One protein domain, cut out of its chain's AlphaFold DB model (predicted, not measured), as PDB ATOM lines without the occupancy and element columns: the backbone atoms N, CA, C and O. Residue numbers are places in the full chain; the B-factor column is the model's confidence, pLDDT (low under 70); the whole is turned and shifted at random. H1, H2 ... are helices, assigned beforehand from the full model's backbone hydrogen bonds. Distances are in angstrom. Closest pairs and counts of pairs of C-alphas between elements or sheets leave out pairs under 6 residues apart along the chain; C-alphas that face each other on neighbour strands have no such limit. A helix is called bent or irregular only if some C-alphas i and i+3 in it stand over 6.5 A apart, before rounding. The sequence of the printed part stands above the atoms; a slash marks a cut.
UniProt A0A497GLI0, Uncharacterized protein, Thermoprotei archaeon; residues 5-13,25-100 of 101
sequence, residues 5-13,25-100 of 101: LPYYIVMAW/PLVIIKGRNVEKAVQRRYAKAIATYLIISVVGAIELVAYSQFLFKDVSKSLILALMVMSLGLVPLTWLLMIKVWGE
ATOM      1  N   LEU A   5     -43.475  35.828 -26.442       82.25
ATOM      2  CA  LEU A   5     -42.785  37.108 -26.602       82.25
ATOM      3  C   LEU A   5     -41.503  37.033 -27.463       82.25
ATOM      4  O   LEU A   5     -41.382  37.849 -28.378       82.25
ATOM      5  N   PRO A   6     -40.571  36.076 -27.260       81.94
ATOM      6  CA  PRO A   6     -39.330  36.017 -28.034       81.94
ATOM      7  C   PRO A   6     -39.590  35.757 -29.524       81.94
ATOM      8  O   PRO A   6     -38.922  36.328 -30.383       81.94
ATOM      9  N   TYR A   7     -40.608  34.951 -29.835       83.88
ATOM     10  CA  TYR A   7     -41.042  34.707 -31.208       83.88
ATOM     11  C   TYR A   7     -41.561  35.988 -31.872       83.88
ATOM     12  O   TYR A   7     -41.146  36.311 -32.985       83.88
ATOM     13  N   TYR A   8     -42.415  36.754 -31.183       86.94
ATOM     14  CA  TYR A   8     -42.938  38.013 -31.719       86.94
ATOM     15  C   TYR A   8     -41.846  39.064 -31.928       86.94
ATOM     16  O   TYR A   8     -41.894  39.775 -32.927       86.94
ATOM     17  N   ILE A   9     -40.844  39.131 -31.043       87.50
ATOM     18  CA  ILE A   9     -39.692  40.030 -31.209       87.50
ATOM     19  C   ILE A   9     -38.916  39.669 -32.478       87.50
ATOM     20  O   ILE A   9     -38.659  40.543 -33.306       87.50
ATOM     21  N   VAL A  10     -38.586  38.387 -32.670       87.12
ATOM     22  CA  VAL A  10     -37.849  37.933 -33.861       87.12
ATOM     23  C   VAL A  10     -38.663  38.184 -35.128       87.12
ATOM     24  O   VAL A  10     -38.116  38.652 -36.123       87.12
ATOM     25  N   MET A  11     -39.970  37.918 -35.093       87.88
ATOM     26  CA  MET A  11     -40.847  38.143 -36.240       87.88
ATOM     27  C   MET A  11     -40.985  39.633 -36.573       87.88
ATOM     28  O   MET A  11     -40.912  40.010 -37.739       87.88
ATOM     29  N   ALA A  12     -41.125  40.498 -35.566       89.94
ATOM     30  CA  ALA A  12     -41.149  41.943 -35.764       89.94
ATOM     31  C   ALA A  12     -39.831  42.441 -36.369       89.94
ATOM     32  O   ALA A  12     -39.852  43.240 -37.305       89.94
ATOM     33  N   TRP A  13     -38.692  41.926 -35.892       90.38
ATOM     34  CA  TRP A  13     -37.382  42.259 -36.451       90.38
ATOM     35  C   TRP A  13     -37.243  41.790 -37.901       90.38
ATOM     36  O   TRP A  13     -36.773  42.536 -38.754       90.38
ATOM     37  N   PRO A  25     -34.738  50.891 -51.624       94.50
ATOM     38  CA  PRO A  25     -34.746  51.130 -53.065       94.50
ATOM     39  C   PRO A  25     -35.685  52.252 -53.500       94.50
ATOM     40  O   PRO A  25     -35.300  53.088 -54.317       94.50
ATOM     41  N   LEU A  26     -36.888  52.322 -52.923       94.44
ATOM     42  CA  LEU A  26     -37.843  53.387 -53.232       94.44
ATOM     43  C   LEU A  26     -37.298  54.772 -52.866       94.44
ATOM     44  O   LEU A  26     -37.424  55.702 -53.666       94.44
ATOM     45  N   VAL A  27     -36.677  54.915 -51.693       94.56
ATOM     46  CA  VAL A  27     -36.062  56.178 -51.255       94.56
ATOM     47  C   VAL A  27     -34.890  56.556 -52.159       94.56
ATOM     48  O   VAL A  27     -34.788  57.716 -52.554       94.56
ATOM     49  N   ILE A  28     -34.038  55.599 -52.535       94.00
ATOM     50  CA  ILE A  28     -32.879  55.868 -53.399       94.00
ATOM     51  C   ILE A  28     -33.323  56.313 -54.796       94.00
ATOM     52  O   ILE A  28     -32.856  57.343 -55.290       94.00
ATOM     53  N   ILE A  29     -34.268  55.591 -55.407       93.38
ATOM     54  CA  ILE A  29     -34.787  55.906 -56.745       93.38
ATOM     55  C   ILE A  29     -35.483  57.272 -56.747       93.38
ATOM     56  O   ILE A  29     -35.189  58.107 -57.604       93.38
ATOM     57  N   LYS A  30     -36.360  57.546 -55.769       92.06
ATOM     58  CA  LYS A  30     -37.034  58.854 -55.659       92.06
ATOM     59  C   LYS A  30     -36.062  59.987 -55.324       92.06
ATOM     60  O   LYS A  30     -36.250  61.111 -55.778       92.06
ATOM     61  N   GLY A  31     -35.008  59.690 -54.568       89.69
ATOM     62  CA  GLY A  31     -33.955  60.632 -54.203       89.69
ATOM     63  C   GLY A  31     -32.955  60.938 -55.322       89.69
ATOM     64  O   GLY A  31     -32.038  61.720 -55.098       89.69
ATOM     65  N   ARG A  32     -33.079  60.359 -56.525       88.88
ATOM     66  CA  ARG A  32     -32.107  60.592 -57.611       88.88
ATOM     67  C   ARG A  32     -31.996  62.063 -58.019       88.88
ATOM     68  O   ARG A  32     -30.894  62.544 -58.244       88.88
ATOM     69  N   ASN A  33     -33.124  62.768 -58.074       89.00
ATOM     70  CA  ASN A  33     -33.203  64.125 -58.627       89.00
ATOM     71  C   ASN A  33     -33.245  65.225 -57.555       89.00
ATOM     72  O   ASN A  33     -33.486  66.384 -57.879       89.00
ATOM     73  N   VAL A  34     -33.076  64.875 -56.276       90.88
ATOM     74  CA  VAL A  34     -33.049  65.870 -55.195       90.88
ATOM     75  C   VAL A  34     -31.636  66.419 -55.011       90.88
ATOM     76  O   VAL A  34     -30.654  65.800 -55.415       90.88
ATOM     77  N   GLU A  35     -31.519  67.572 -54.357       93.19
ATOM     78  CA  GLU A  35     -30.225  68.194 -54.078       93.19
ATOM     79  C   GLU A  35     -29.272  67.269 -53.299       93.19
ATOM     80  O   GLU A  35     -29.685  66.531 -52.397       93.19
ATOM     81  N   LYS A  36     -27.961  67.393 -53.555       89.50
ATOM     82  CA  LYS A  36     -26.914  66.594 -52.881       89.50
ATOM     83  C   LYS A  36     -26.989  66.693 -51.350       89.50
ATOM     84  O   LYS A  36     -26.707  65.721 -50.648       89.50
ATOM     85  N   ALA A  37     -27.399  67.842 -50.807       92.50
ATOM     86  CA  ALA A  37     -27.594  68.018 -49.367       92.50
ATOM     87  C   ALA A  37     -28.721  67.127 -48.812       92.50
ATOM     88  O   ALA A  37     -28.579  66.555 -47.727       92.50
ATOM     89  N   VAL A  38     -29.814  66.966 -49.562       92.50
ATOM     90  CA  VAL A  38     -30.951  66.110 -49.202       92.50
ATOM     91  C   VAL A  38     -30.587  64.634 -49.377       92.50
ATOM     92  O   VAL A  38     -30.839  63.842 -48.467       92.50
ATOM     93  N   GLN A  39     -29.884  64.271 -50.456       92.69
ATOM     94  CA  GLN A  39     -29.353  62.912 -50.645       92.69
ATOM     95  C   GLN A  39     -28.456  62.484 -49.476       92.69
ATOM     96  O   GLN A  39     -28.610  61.383 -48.951       92.69
ATOM     97  N   ARG A  40     -27.582  63.372 -48.977       92.62
ATOM     98  CA  ARG A  40     -26.763  63.100 -47.778       92.62
ATOM     99  C   ARG A  40     -27.603  62.842 -46.525       92.62
ATOM    100  O   ARG A  40     -27.203  62.029 -45.693       92.62
ATOM    101  N   ARG A  41     -28.747  63.516 -46.359       95.06
ATOM    102  CA  ARG A  41     -29.661  63.267 -45.228       95.06
ATOM    103  C   ARG A  41     -30.338  61.902 -45.355       95.06
ATOM    104  O   ARG A  41     -30.370  61.167 -44.372       95.06
ATOM    105  N   TYR A  42     -30.797  61.533 -46.551       95.06
ATOM    106  CA  TYR A  42     -31.341  60.196 -46.805       95.06
ATOM    107  C   TYR A  42     -30.291  59.103 -46.604       95.06
ATOM    108  O   TYR A  42     -30.569  58.129 -45.912       95.06
ATOM    109  N   ALA A  43     -29.068  59.298 -47.105       94.06
ATOM    110  CA  ALA A  43     -27.951  58.379 -46.890       94.06
ATOM    111  C   ALA A  43     -27.688  58.142 -45.397       94.06
ATOM    112  O   ALA A  43     -27.529  57.000 -44.977       94.06
ATOM    113  N   LYS A  44     -27.691  59.206 -44.580       95.69
ATOM    114  CA  LYS A  44     -27.544  59.092 -43.122       95.69
ATOM    115  C   LYS A  44     -28.680  58.287 -42.491       95.69
ATOM    116  O   LYS A  44     -28.399  57.379 -41.722       95.69
ATOM    117  N   ALA A  45     -29.935  58.583 -42.835       95.62
ATOM    118  CA  ALA A  45     -31.087  57.857 -42.296       95.62
ATOM    119  C   ALA A  45     -31.052  56.363 -42.664       95.62
ATOM    120  O   ALA A  45     -31.257  55.503 -41.808       95.62
ATOM    121  N   ILE A  46     -30.724  56.057 -43.923       95.81
ATOM    122  CA  ILE A  46     -30.548  54.689 -44.415       95.81
ATOM    123  C   ILE A  46     -29.400  53.995 -43.669       95.81
ATOM    124  O   ILE A  46     -29.578  52.885 -43.178       95.81
ATOM    125  N   ALA A  47     -28.246  54.651 -43.517       95.00
ATOM    126  CA  ALA A  47     -27.109  54.092 -42.789       95.00
ATOM    127  C   ALA A  47     -27.452  53.792 -41.321       95.00
ATOM    128  O   ALA A  47     -27.131  52.712 -40.830       95.00
ATOM    129  N   THR A  48     -28.155  54.696 -40.630       95.81
ATOM    130  CA  THR A  48     -28.634  54.462 -39.259       95.81
ATOM    131  C   THR A  48     -29.540  53.235 -39.184       95.81
ATOM    132  O   THR A  48     -29.341  52.380 -38.323       95.81
ATOM    133  N   TYR A  49     -30.491  53.108 -40.110       94.56
ATOM    134  CA  TYR A  49     -31.365  51.942 -40.184       94.56
ATOM    135  C   TYR A  49     -30.584  50.634 -40.414       94.56
ATOM    136  O   TYR A  49     -30.853  49.628 -39.754       94.56
ATOM    137  N   LEU A  50     -29.593  50.642 -41.312       94.38
ATOM    138  CA  LEU A  50     -28.746  49.476 -41.579       94.38
ATOM    139  C   LEU A  50     -27.936  49.070 -40.345       94.38
ATOM    140  O   LEU A  50     -27.887  47.887 -40.019       94.38
ATOM    141  N   ILE A  51     -27.351  50.039 -39.634       94.81
ATOM    142  CA  ILE A  51     -26.608  49.783 -38.391       94.81
ATOM    143  C   ILE A  51     -27.524  49.121 -37.359       94.81
ATOM    144  O   ILE A  51     -27.160  48.083 -36.818       94.81
ATOM    145  N   ILE A  52     -28.726  49.664 -37.135       93.00
ATOM    146  CA  ILE A  52     -29.703  49.078 -36.202       93.00
ATOM    147  C   ILE A  52     -30.065  47.649 -36.626       93.00
ATOM    148  O   ILE A  52     -30.067  46.742 -35.797       93.00
ATOM    149  N   SER A  53     -30.318  47.429 -37.918       91.88
ATOM    150  CA  SER A  53     -30.697  46.113 -38.452       91.88
ATOM    151  C   SER A  53     -29.598  45.065 -38.257       91.88
ATOM    152  O   SER A  53     -29.899  43.913 -37.929       91.88
ATOM    153  N   VAL A  54     -28.331  45.454 -38.437       92.31
ATOM    154  CA  VAL A  54     -27.162  44.585 -38.242       92.31
ATOM    155  C   VAL A  54     -26.904  44.335 -36.759       92.31
ATOM    156  O   VAL A  54     -26.778  43.178 -36.365       92.31
ATOM    157  N   VAL A  55     -26.870  45.383 -35.929       92.69
ATOM    158  CA  VAL A  55     -26.637  45.255 -34.481       92.69
ATOM    159  C   VAL A  55     -27.715  44.382 -33.845       92.69
ATOM    160  O   VAL A  55     -27.382  43.403 -33.184       92.69
ATOM    161  N   GLY A  56     -28.992  44.644 -34.130       90.19
ATOM    162  CA  GLY A  56     -30.080  43.830 -33.589       90.19
ATOM    163  C   GLY A  56     -30.045  42.376 -34.066       90.19
ATOM    164  O   GLY A  56     -30.357  41.474 -33.294       90.19
ATOM    165  N   ALA A  57     -29.602  42.110 -35.301       87.88
ATOM    166  CA  ALA A  57     -29.411  40.736 -35.773       87.88
ATOM    167  C   ALA A  57     -28.258  40.023 -35.043       87.88
ATOM    168  O   ALA A  57     -28.398  38.852 -34.690       87.88
ATOM    169  N   ILE A  58     -27.144  40.716 -34.782       89.00
ATOM    170  CA  ILE A  58     -26.016  40.176 -34.005       89.00
ATOM    171  C   ILE A  58     -26.457  39.870 -32.572       89.00
ATOM    172  O   ILE A  58     -26.186  38.778 -32.071       89.00
ATOM    173  N   GLU A  59     -27.172  40.793 -31.929       87.94
ATOM    174  CA  GLU A  59     -27.706  40.599 -30.579       87.94
ATOM    175  C   GLU A  59     -28.674  39.413 -30.526       87.94
ATOM    176  O   GLU A  59     -28.535  38.539 -29.672       87.94
ATOM    177  N   LEU A  60     -29.603  39.308 -31.481       85.06
ATOM    178  CA  LEU A  60     -30.529  38.175 -31.576       85.06
ATOM    179  C   LEU A  60     -29.800  36.832 -31.695       85.06
ATOM    180  O   LEU A  60     -30.192  35.859 -31.049       85.06
ATOM    181  N   VAL A  61     -28.719  36.777 -32.473       85.62
ATOM    182  CA  VAL A  61     -27.876  35.579 -32.585       85.62
ATOM    183  C   VAL A  61     -27.159  35.290 -31.266       85.62
ATOM    184  O   VAL A  61     -27.200  34.149 -30.802       85.62
ATOM    185  N   ALA A  62     -26.561  36.296 -30.627       86.25
ATOM    186  CA  ALA A  62     -25.860  36.140 -29.351       86.25
ATOM    187  C   ALA A  62     -26.793  35.630 -28.239       86.25
ATOM    188  O   ALA A  62     -26.442  34.728 -27.477       86.25
ATOM    189  N   TYR A  63     -28.021  36.147 -28.190       83.31
ATOM    190  CA  TYR A  63     -29.025  35.754 -27.206       83.31
ATOM    191  C   TYR A  63     -29.812  34.499 -27.591       83.31
ATOM    192  O   TYR A  63     -30.554  33.971 -26.758       83.31
ATOM    193  N   SER A  64     -29.649  33.977 -28.811       79.81
ATOM    194  CA  SER A  64     -30.414  32.822 -29.304       79.81
ATOM    195  C   SER A  64     -30.282  31.579 -28.423       79.81
ATOM    196  O   SER A  64     -31.250  30.846 -28.225       79.81
ATOM    197  N   GLN A  65     -29.106  31.383 -27.822       73.38
ATOM    198  CA  GLN A  65     -28.806  30.241 -26.958       73.38
ATOM    199  C   GLN A  65     -29.473  30.330 -25.577       73.38
ATOM    200  O   GLN A  65     -29.658  29.306 -24.914       73.38
ATOM    201  N   PHE A  66     -29.863  31.534 -25.150       76.44
ATOM    202  CA  PHE A  66     -30.371  31.796 -23.802       76.44
ATOM    203  C   PHE A  66     -31.858  32.164 -23.798       76.44
ATOM    204  O   PHE A  66     -32.615  31.584 -23.023       76.44
ATOM    205  N   LEU A  67     -32.274  33.080 -24.678       71.81
ATOM    206  CA  LEU A  67     -33.598  33.715 -24.665       71.81
ATOM    207  C   LEU A  67     -34.531  33.249 -25.795       71.81
ATOM    208  O   LEU A  67     -35.744  33.390 -25.667       71.81
ATOM    209  N   PHE A  68     -34.002  32.668 -26.879       73.81
ATOM    210  CA  PHE A  68     -34.787  32.305 -28.072       73.81
ATOM    211  C   PHE A  68     -34.744  30.805 -28.397       73.81
ATOM    212  O   PHE A  68     -34.804  30.421 -29.563       73.81
ATOM    213  N   LYS A  69     -34.664  29.941 -27.375       71.38
ATOM    214  CA  LYS A  69     -34.567  28.476 -27.550       71.38
ATOM    215  C   LYS A  69     -35.729  27.872 -28.350       71.38
ATOM    216  O   LYS A  69     -35.520  26.902 -29.069       71.38
ATOM    217  N   ASP A  70     -36.913  28.475 -28.246       74.50
ATOM    218  CA  ASP A  70     -38.137  28.024 -28.920       74.50
ATOM    219  C   ASP A  70     -38.299  28.602 -30.338       74.50
ATOM    220  O   ASP A  70     -39.244  28.271 -31.055       74.50
ATOM    221  N   VAL A  71     -37.391  29.483 -30.766       79.88
ATOM    222  CA  VAL A  71     -37.430  30.096 -32.095       79.88
ATOM    223  C   VAL A  71     -36.618  29.251 -33.068       79.88
ATOM    224  O   VAL A  71     -35.497  28.832 -32.785       79.88
ATOM    225  N   SER A  72     -37.180  29.012 -34.255       83.56
ATOM    226  CA  SER A  72     -36.506  28.242 -35.300       83.56
ATOM    227  C   SER A  72     -35.143  28.848 -35.652       83.56
ATOM    228  O   SER A  72     -35.047  30.006 -36.062       83.56
ATOM    229  N   LYS A  73     -34.085  28.032 -35.569       83.50
ATOM    230  CA  LYS A  73     -32.721  28.419 -35.972       83.50
ATOM    231  C   LYS A  73     -32.664  28.905 -37.421       83.50
ATOM    232  O   LYS A  73     -31.898  29.813 -37.727       83.50
ATOM    233  N   SER A  74     -33.500  28.344 -38.296       85.69
ATOM    234  CA  SER A  74     -33.602  28.766 -39.694       85.69
ATOM    235  C   SER A  74     -34.105  30.204 -39.829       85.69
ATOM    236  O   SER A  74     -33.619  30.927 -40.691       85.69
ATOM    237  N   LEU A  75     -35.028  30.641 -38.963       86.12
ATOM    238  CA  LEU A  75     -35.531  32.019 -38.958       86.12
ATOM    239  C   LEU A  75     -34.444  33.003 -38.510       86.12
ATOM    240  O   LEU A  75     -34.260  34.041 -39.139       86.12
ATOM    241  N   ILE A  76     -33.694  32.654 -37.461       86.94
ATOM    242  CA  ILE A  76     -32.581  33.475 -36.959       86.94
ATOM    243  C   ILE A  76     -31.476  33.585 -38.019       86.94
ATOM    244  O   ILE A  76     -30.975  34.678 -38.277       86.94
ATOM    245  N   LEU A  77     -31.137  32.476 -38.684       89.12
ATOM    246  CA  LEU A  77     -30.163  32.476 -39.774       89.12
ATOM    247  C   LEU A  77     -30.639  33.327 -40.960       89.12
ATOM    248  O   LEU A  77     -29.870  34.137 -41.472       89.12
ATOM    249  N   ALA A  78     -31.902  33.182 -41.373       89.44
ATOM    250  CA  ALA A  78     -32.482  33.984 -42.447       89.44
ATOM    251  C   ALA A  78     -32.442  35.481 -42.114       89.44
ATOM    252  O   ALA A  78     -32.019  36.278 -42.949       89.44
ATOM    253  N   LEU A  79     -32.802  35.857 -40.883       91.00
ATOM    254  CA  LEU A  79     -32.715  37.235 -40.409       91.00
ATOM    255  C   LEU A  79     -31.283  37.773 -40.489       91.00
ATOM    256  O   LEU A  79     -31.070  38.880 -40.972       91.00
ATOM    257  N   MET A  80     -30.303  36.982 -40.050       90.81
ATOM    258  CA  MET A  80     -28.898  37.380 -40.077       90.81
ATOM    259  C   MET A  80     -28.405  37.601 -41.514       90.81
ATOM    260  O   MET A  80     -27.805  38.634 -41.811       90.81
ATOM    261  N   VAL A  81     -28.716  36.670 -42.420       92.88
ATOM    262  CA  VAL A  81     -28.369  36.776 -43.845       92.88
ATOM    263  C   VAL A  81     -29.047  37.986 -44.486       92.88
ATOM    264  O   VAL A  81     -28.398  38.722 -45.224       92.88
ATOM    265  N   MET A  82     -30.322  38.232 -44.182       94.19
ATOM    266  CA  MET A  82     -31.054  39.393 -44.688       94.19
ATOM    267  C   MET A  82     -30.472  40.712 -44.172       94.19
ATOM    268  O   MET A  82     -30.207  41.619 -44.957       94.19
ATOM    269  N   SER A  83     -30.219  40.834 -42.869       93.06
ATOM    270  CA  SER A  83     -29.653  42.063 -42.301       93.06
ATOM    271  C   SER A  83     -28.273  42.377 -42.880       93.06
ATOM    272  O   SER A  83     -27.990  43.530 -43.201       93.06
ATOM    273  N   LEU A  84     -27.428  41.358 -43.070       92.75
ATOM    274  CA  LEU A  84     -26.104  41.530 -43.669       92.75
ATOM    275  C   LEU A  84     -26.175  41.793 -45.174       92.75
ATOM    276  O   LEU A  84     -25.440  42.641 -45.671       92.75
ATOM    277  N   GLY A  85     -27.056  41.100 -45.897       93.75
ATOM    278  CA  GLY A  85     -27.218  41.237 -47.344       93.75
ATOM    279  C   GLY A  85     -27.815  42.580 -47.764       93.75
ATOM    280  O   GLY A  85     -27.504  43.079 -48.847       93.75
ATOM    281  N   LEU A  86     -28.625  43.205 -46.906       94.50
ATOM    282  CA  LEU A  86     -29.220  44.511 -47.180       94.50
ATOM    283  C   LEU A  86     -28.167  45.624 -47.288       94.50
ATOM    284  O   LEU A  86     -28.340  46.555 -48.075       94.50
ATOM    285  N   VAL A  87     -27.059  45.519 -46.549       94.94
ATOM    286  CA  VAL A  87     -25.977  46.517 -46.540       94.94
ATOM    287  C   VAL A  87     -25.306  46.671 -47.915       94.94
ATOM    288  O   VAL A  87     -25.370  47.773 -48.469       94.94
ATOM    289  N   PRO A  88     -24.697  45.627 -48.520       94.69
ATOM    290  CA  PRO A  88     -24.059  45.751 -49.825       94.69
ATOM    291  C   PRO A  88     -25.070  46.079 -50.927       94.69
ATOM    292  O   PRO A  88     -24.758  46.879 -51.803       94.69
ATOM    293  N   LEU A  89     -26.294  45.543 -50.868       94.06
ATOM    294  CA  LEU A  89     -27.358  45.887 -51.822       94.06
ATOM    295  C   LEU A  89     -27.676  47.383 -51.808       94.06
ATOM    296  O   LEU A  89     -27.726  48.024 -52.858       94.06
ATOM    297  N   THR A  90     -27.849  47.943 -50.613       94.94
ATOM    298  CA  THR A  90     -28.110  49.371 -50.423       94.94
ATOM    299  C   THR A  90     -26.952  50.217 -50.934       94.94
ATOM    300  O   THR A  90     -27.167  51.197 -51.647       94.94
ATOM    301  N   TRP A  91     -25.721  49.820 -50.610       93.62
ATOM    302  CA  TRP A  91     -24.521  50.532 -51.030       93.62
ATOM    303  C   TRP A  91     -24.375  50.545 -52.555       93.62
ATOM    304  O   TRP A  91     -24.186  51.608 -53.150       93.62
ATOM    305  N   LEU A  92     -24.501  49.380 -53.199       94.00
ATOM    306  CA  LEU A  92     -24.426  49.249 -54.655       94.00
ATOM    307  C   LEU A  92     -25.488  50.108 -55.343       94.00
ATOM    308  O   LEU A  92     -25.194  50.790 -56.326       94.00
ATOM    309  N   LEU A  93     -26.709  50.120 -54.804       93.50
ATOM    310  CA  LEU A  93     -27.795  50.920 -55.353       93.50
ATOM    311  C   LEU A  93     -27.545  52.425 -55.180       93.50
ATOM    312  O   LEU A  93     -27.760  53.185 -56.123       93.50
ATOM    313  N   MET A  94     -27.046  52.860 -54.021       93.25
ATOM    314  CA  MET A  94     -26.685  54.261 -53.793       93.25
ATOM    315  C   MET A  94     -25.572  54.734 -54.732       93.25
ATOM    316  O   MET A  94     -25.710  55.806 -55.314       93.25
ATOM    317  N   ILE A  95     -24.499  53.953 -54.917       92.44
ATOM    318  CA  ILE A  95     -23.430  54.302 -55.870       92.44
ATOM    319  C   ILE A  95     -24.007  54.434 -57.277       92.44
ATOM    320  O   ILE A  95     -23.768  55.435 -57.945       92.44
ATOM    321  N   LYS A  96     -24.795  53.449 -57.717       91.69
ATOM    322  CA  LYS A  96     -25.343  53.438 -59.075       91.69
ATOM    323  C   LYS A  96     -26.292  54.609 -59.341       91.69
ATOM    324  O   LYS A  96     -26.322  55.131 -60.443       91.69
ATOM    325  N   VAL A  97     -27.104  55.002 -58.359       92.06
ATOM    326  CA  VAL A  97     -28.163  56.004 -58.572       92.06
ATOM    327  C   VAL A  97     -27.710  57.420 -58.222       92.06
ATOM    328  O   VAL A  97     -28.108  58.359 -58.908       92.06
ATOM    329  N   TRP A  98     -26.904  57.591 -57.172       90.81
ATOM    330  CA  TRP A  98     -26.459  58.904 -56.679       90.81
ATOM    331  C   TRP A  98     -24.983  59.207 -56.973       90.81
ATOM    332  O   TRP A  98     -24.580  60.358 -56.852       90.81
ATOM    333  N   GLY A  99     -24.170  58.213 -57.343       77.88
ATOM    334  CA  GLY A  99     -22.747  58.399 -57.653       77.88
ATOM    335  C   GLY A  99     -22.459  58.927 -59.062       77.88
ATOM    336  O   GLY A  99     -21.346  59.371 -59.318       77.88
ATOM    337  N   GLU A 100     -23.446  58.908 -59.961       64.38
ATOM    338  CA  GLU A 100     -23.327  59.382 -61.351       64.38
ATOM    339  C   GLU A 100     -23.598  60.898 -61.521       64.38
ATOM    340  O   GLU A 100     -23.679  61.370 -62.653       64.38
TER     341      GLU A 100
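AT A GLANCE: This is residues 5 to 13 and 25 to 100 of the 101 residues of an uncharacterized protein of Thermoprotei archaeon (UniProt A0A497GLI0). Two long helices, H3 and H4, run side by side in opposite directions as a long hairpin, and two short helices, H1 and H2, lie along one side of it near its opposite ends. H2 packs on both long helices at the end where H3 begins and H4 ends, while H1 is near the end with the link from H3 to H4; the chain between H1 and H2 is cut out. The printed part has 85 residues with four named helices, in the order H1, H2, H3, H4, and no named strand; the class is all helix. The whole is loose, with a radius of gyration of the C-alphas of 15.9 A, and it is a rod spanning 48 by 17 by 17 A.

IN THESE COORDINATES: H1 is residues 5 to 13, 12.4 A from first to last C-alpha, and begins at C-alpha 5 at (-42.785, 37.108, -26.602). H2 is residues 25 to 33, 14.2 A long, and is irregular: C-alphas 30 and 33 are 7.2 A apart. H3, the longest helix, is residues 36 to 63, 40.2 A long, from C-alpha 36 at (-26.914, 66.594, -52.881). H4 is residues 73 to 98, 37.4 A long, ending at C-alpha 98 at (-26.459, 58.904, -56.679). H4 is neither bent nor irregular, but only just: C-alphas 85 and 88 are 6.0 A apart.

HOW THE PARTS SIT: H3 is the hub, touching the three other helices. H3 and H4 form a helical hairpin, at a shallow tilt of 15 degrees, opposite ways; their closest C-alphas, those of Val 54 and Ser 83, are 5.4 A apart. H2 and H3 form another helical hairpin, at a shallow tilt of 17 degrees; H3 touches H2 with residues 39 to 42 alone, and the closest C-alphas, of Gly 31 and Gln 39, are 6.2 A apart. H4 touches H2 with residues 90 to 98 alone, the same way at a shallow tilt of 11 degrees; the closest C-alphas, of Arg 32 and Trp 98, are 6.0 A apart. H1 and H3 only just touch, with 3 pairs of C-alphas within 8 A, through residues 53 to 60 of H3 alone; the closest C-alphas, of Val 10 and Leu 60, are 7.7 A apart. H1 and H4 are close but not clearly touching, with the C-alphas of Val 10 and Ile 76 closest at 7.6 A. H1 and H2 are apart. In H1 and H3 every O i to N i+4 pair is within hydrogen-bond range; in H2 it is 4 of 5 and in H4 20 of 22.

THE WHOLE: The two C-alphas farthest apart, of Glu 35 and Asp 70, are 48.1 A apart. Residues 14 to 24 are cut out, and C-alphas 13 and 25 are 19.0 A apart across the cut. The link from H2 to H3 is tight, and that from H3 to H4, 9 residues, is short. The mean pLDDT of the printed part is 89.1, and residue 100 is the one printed residue under 70.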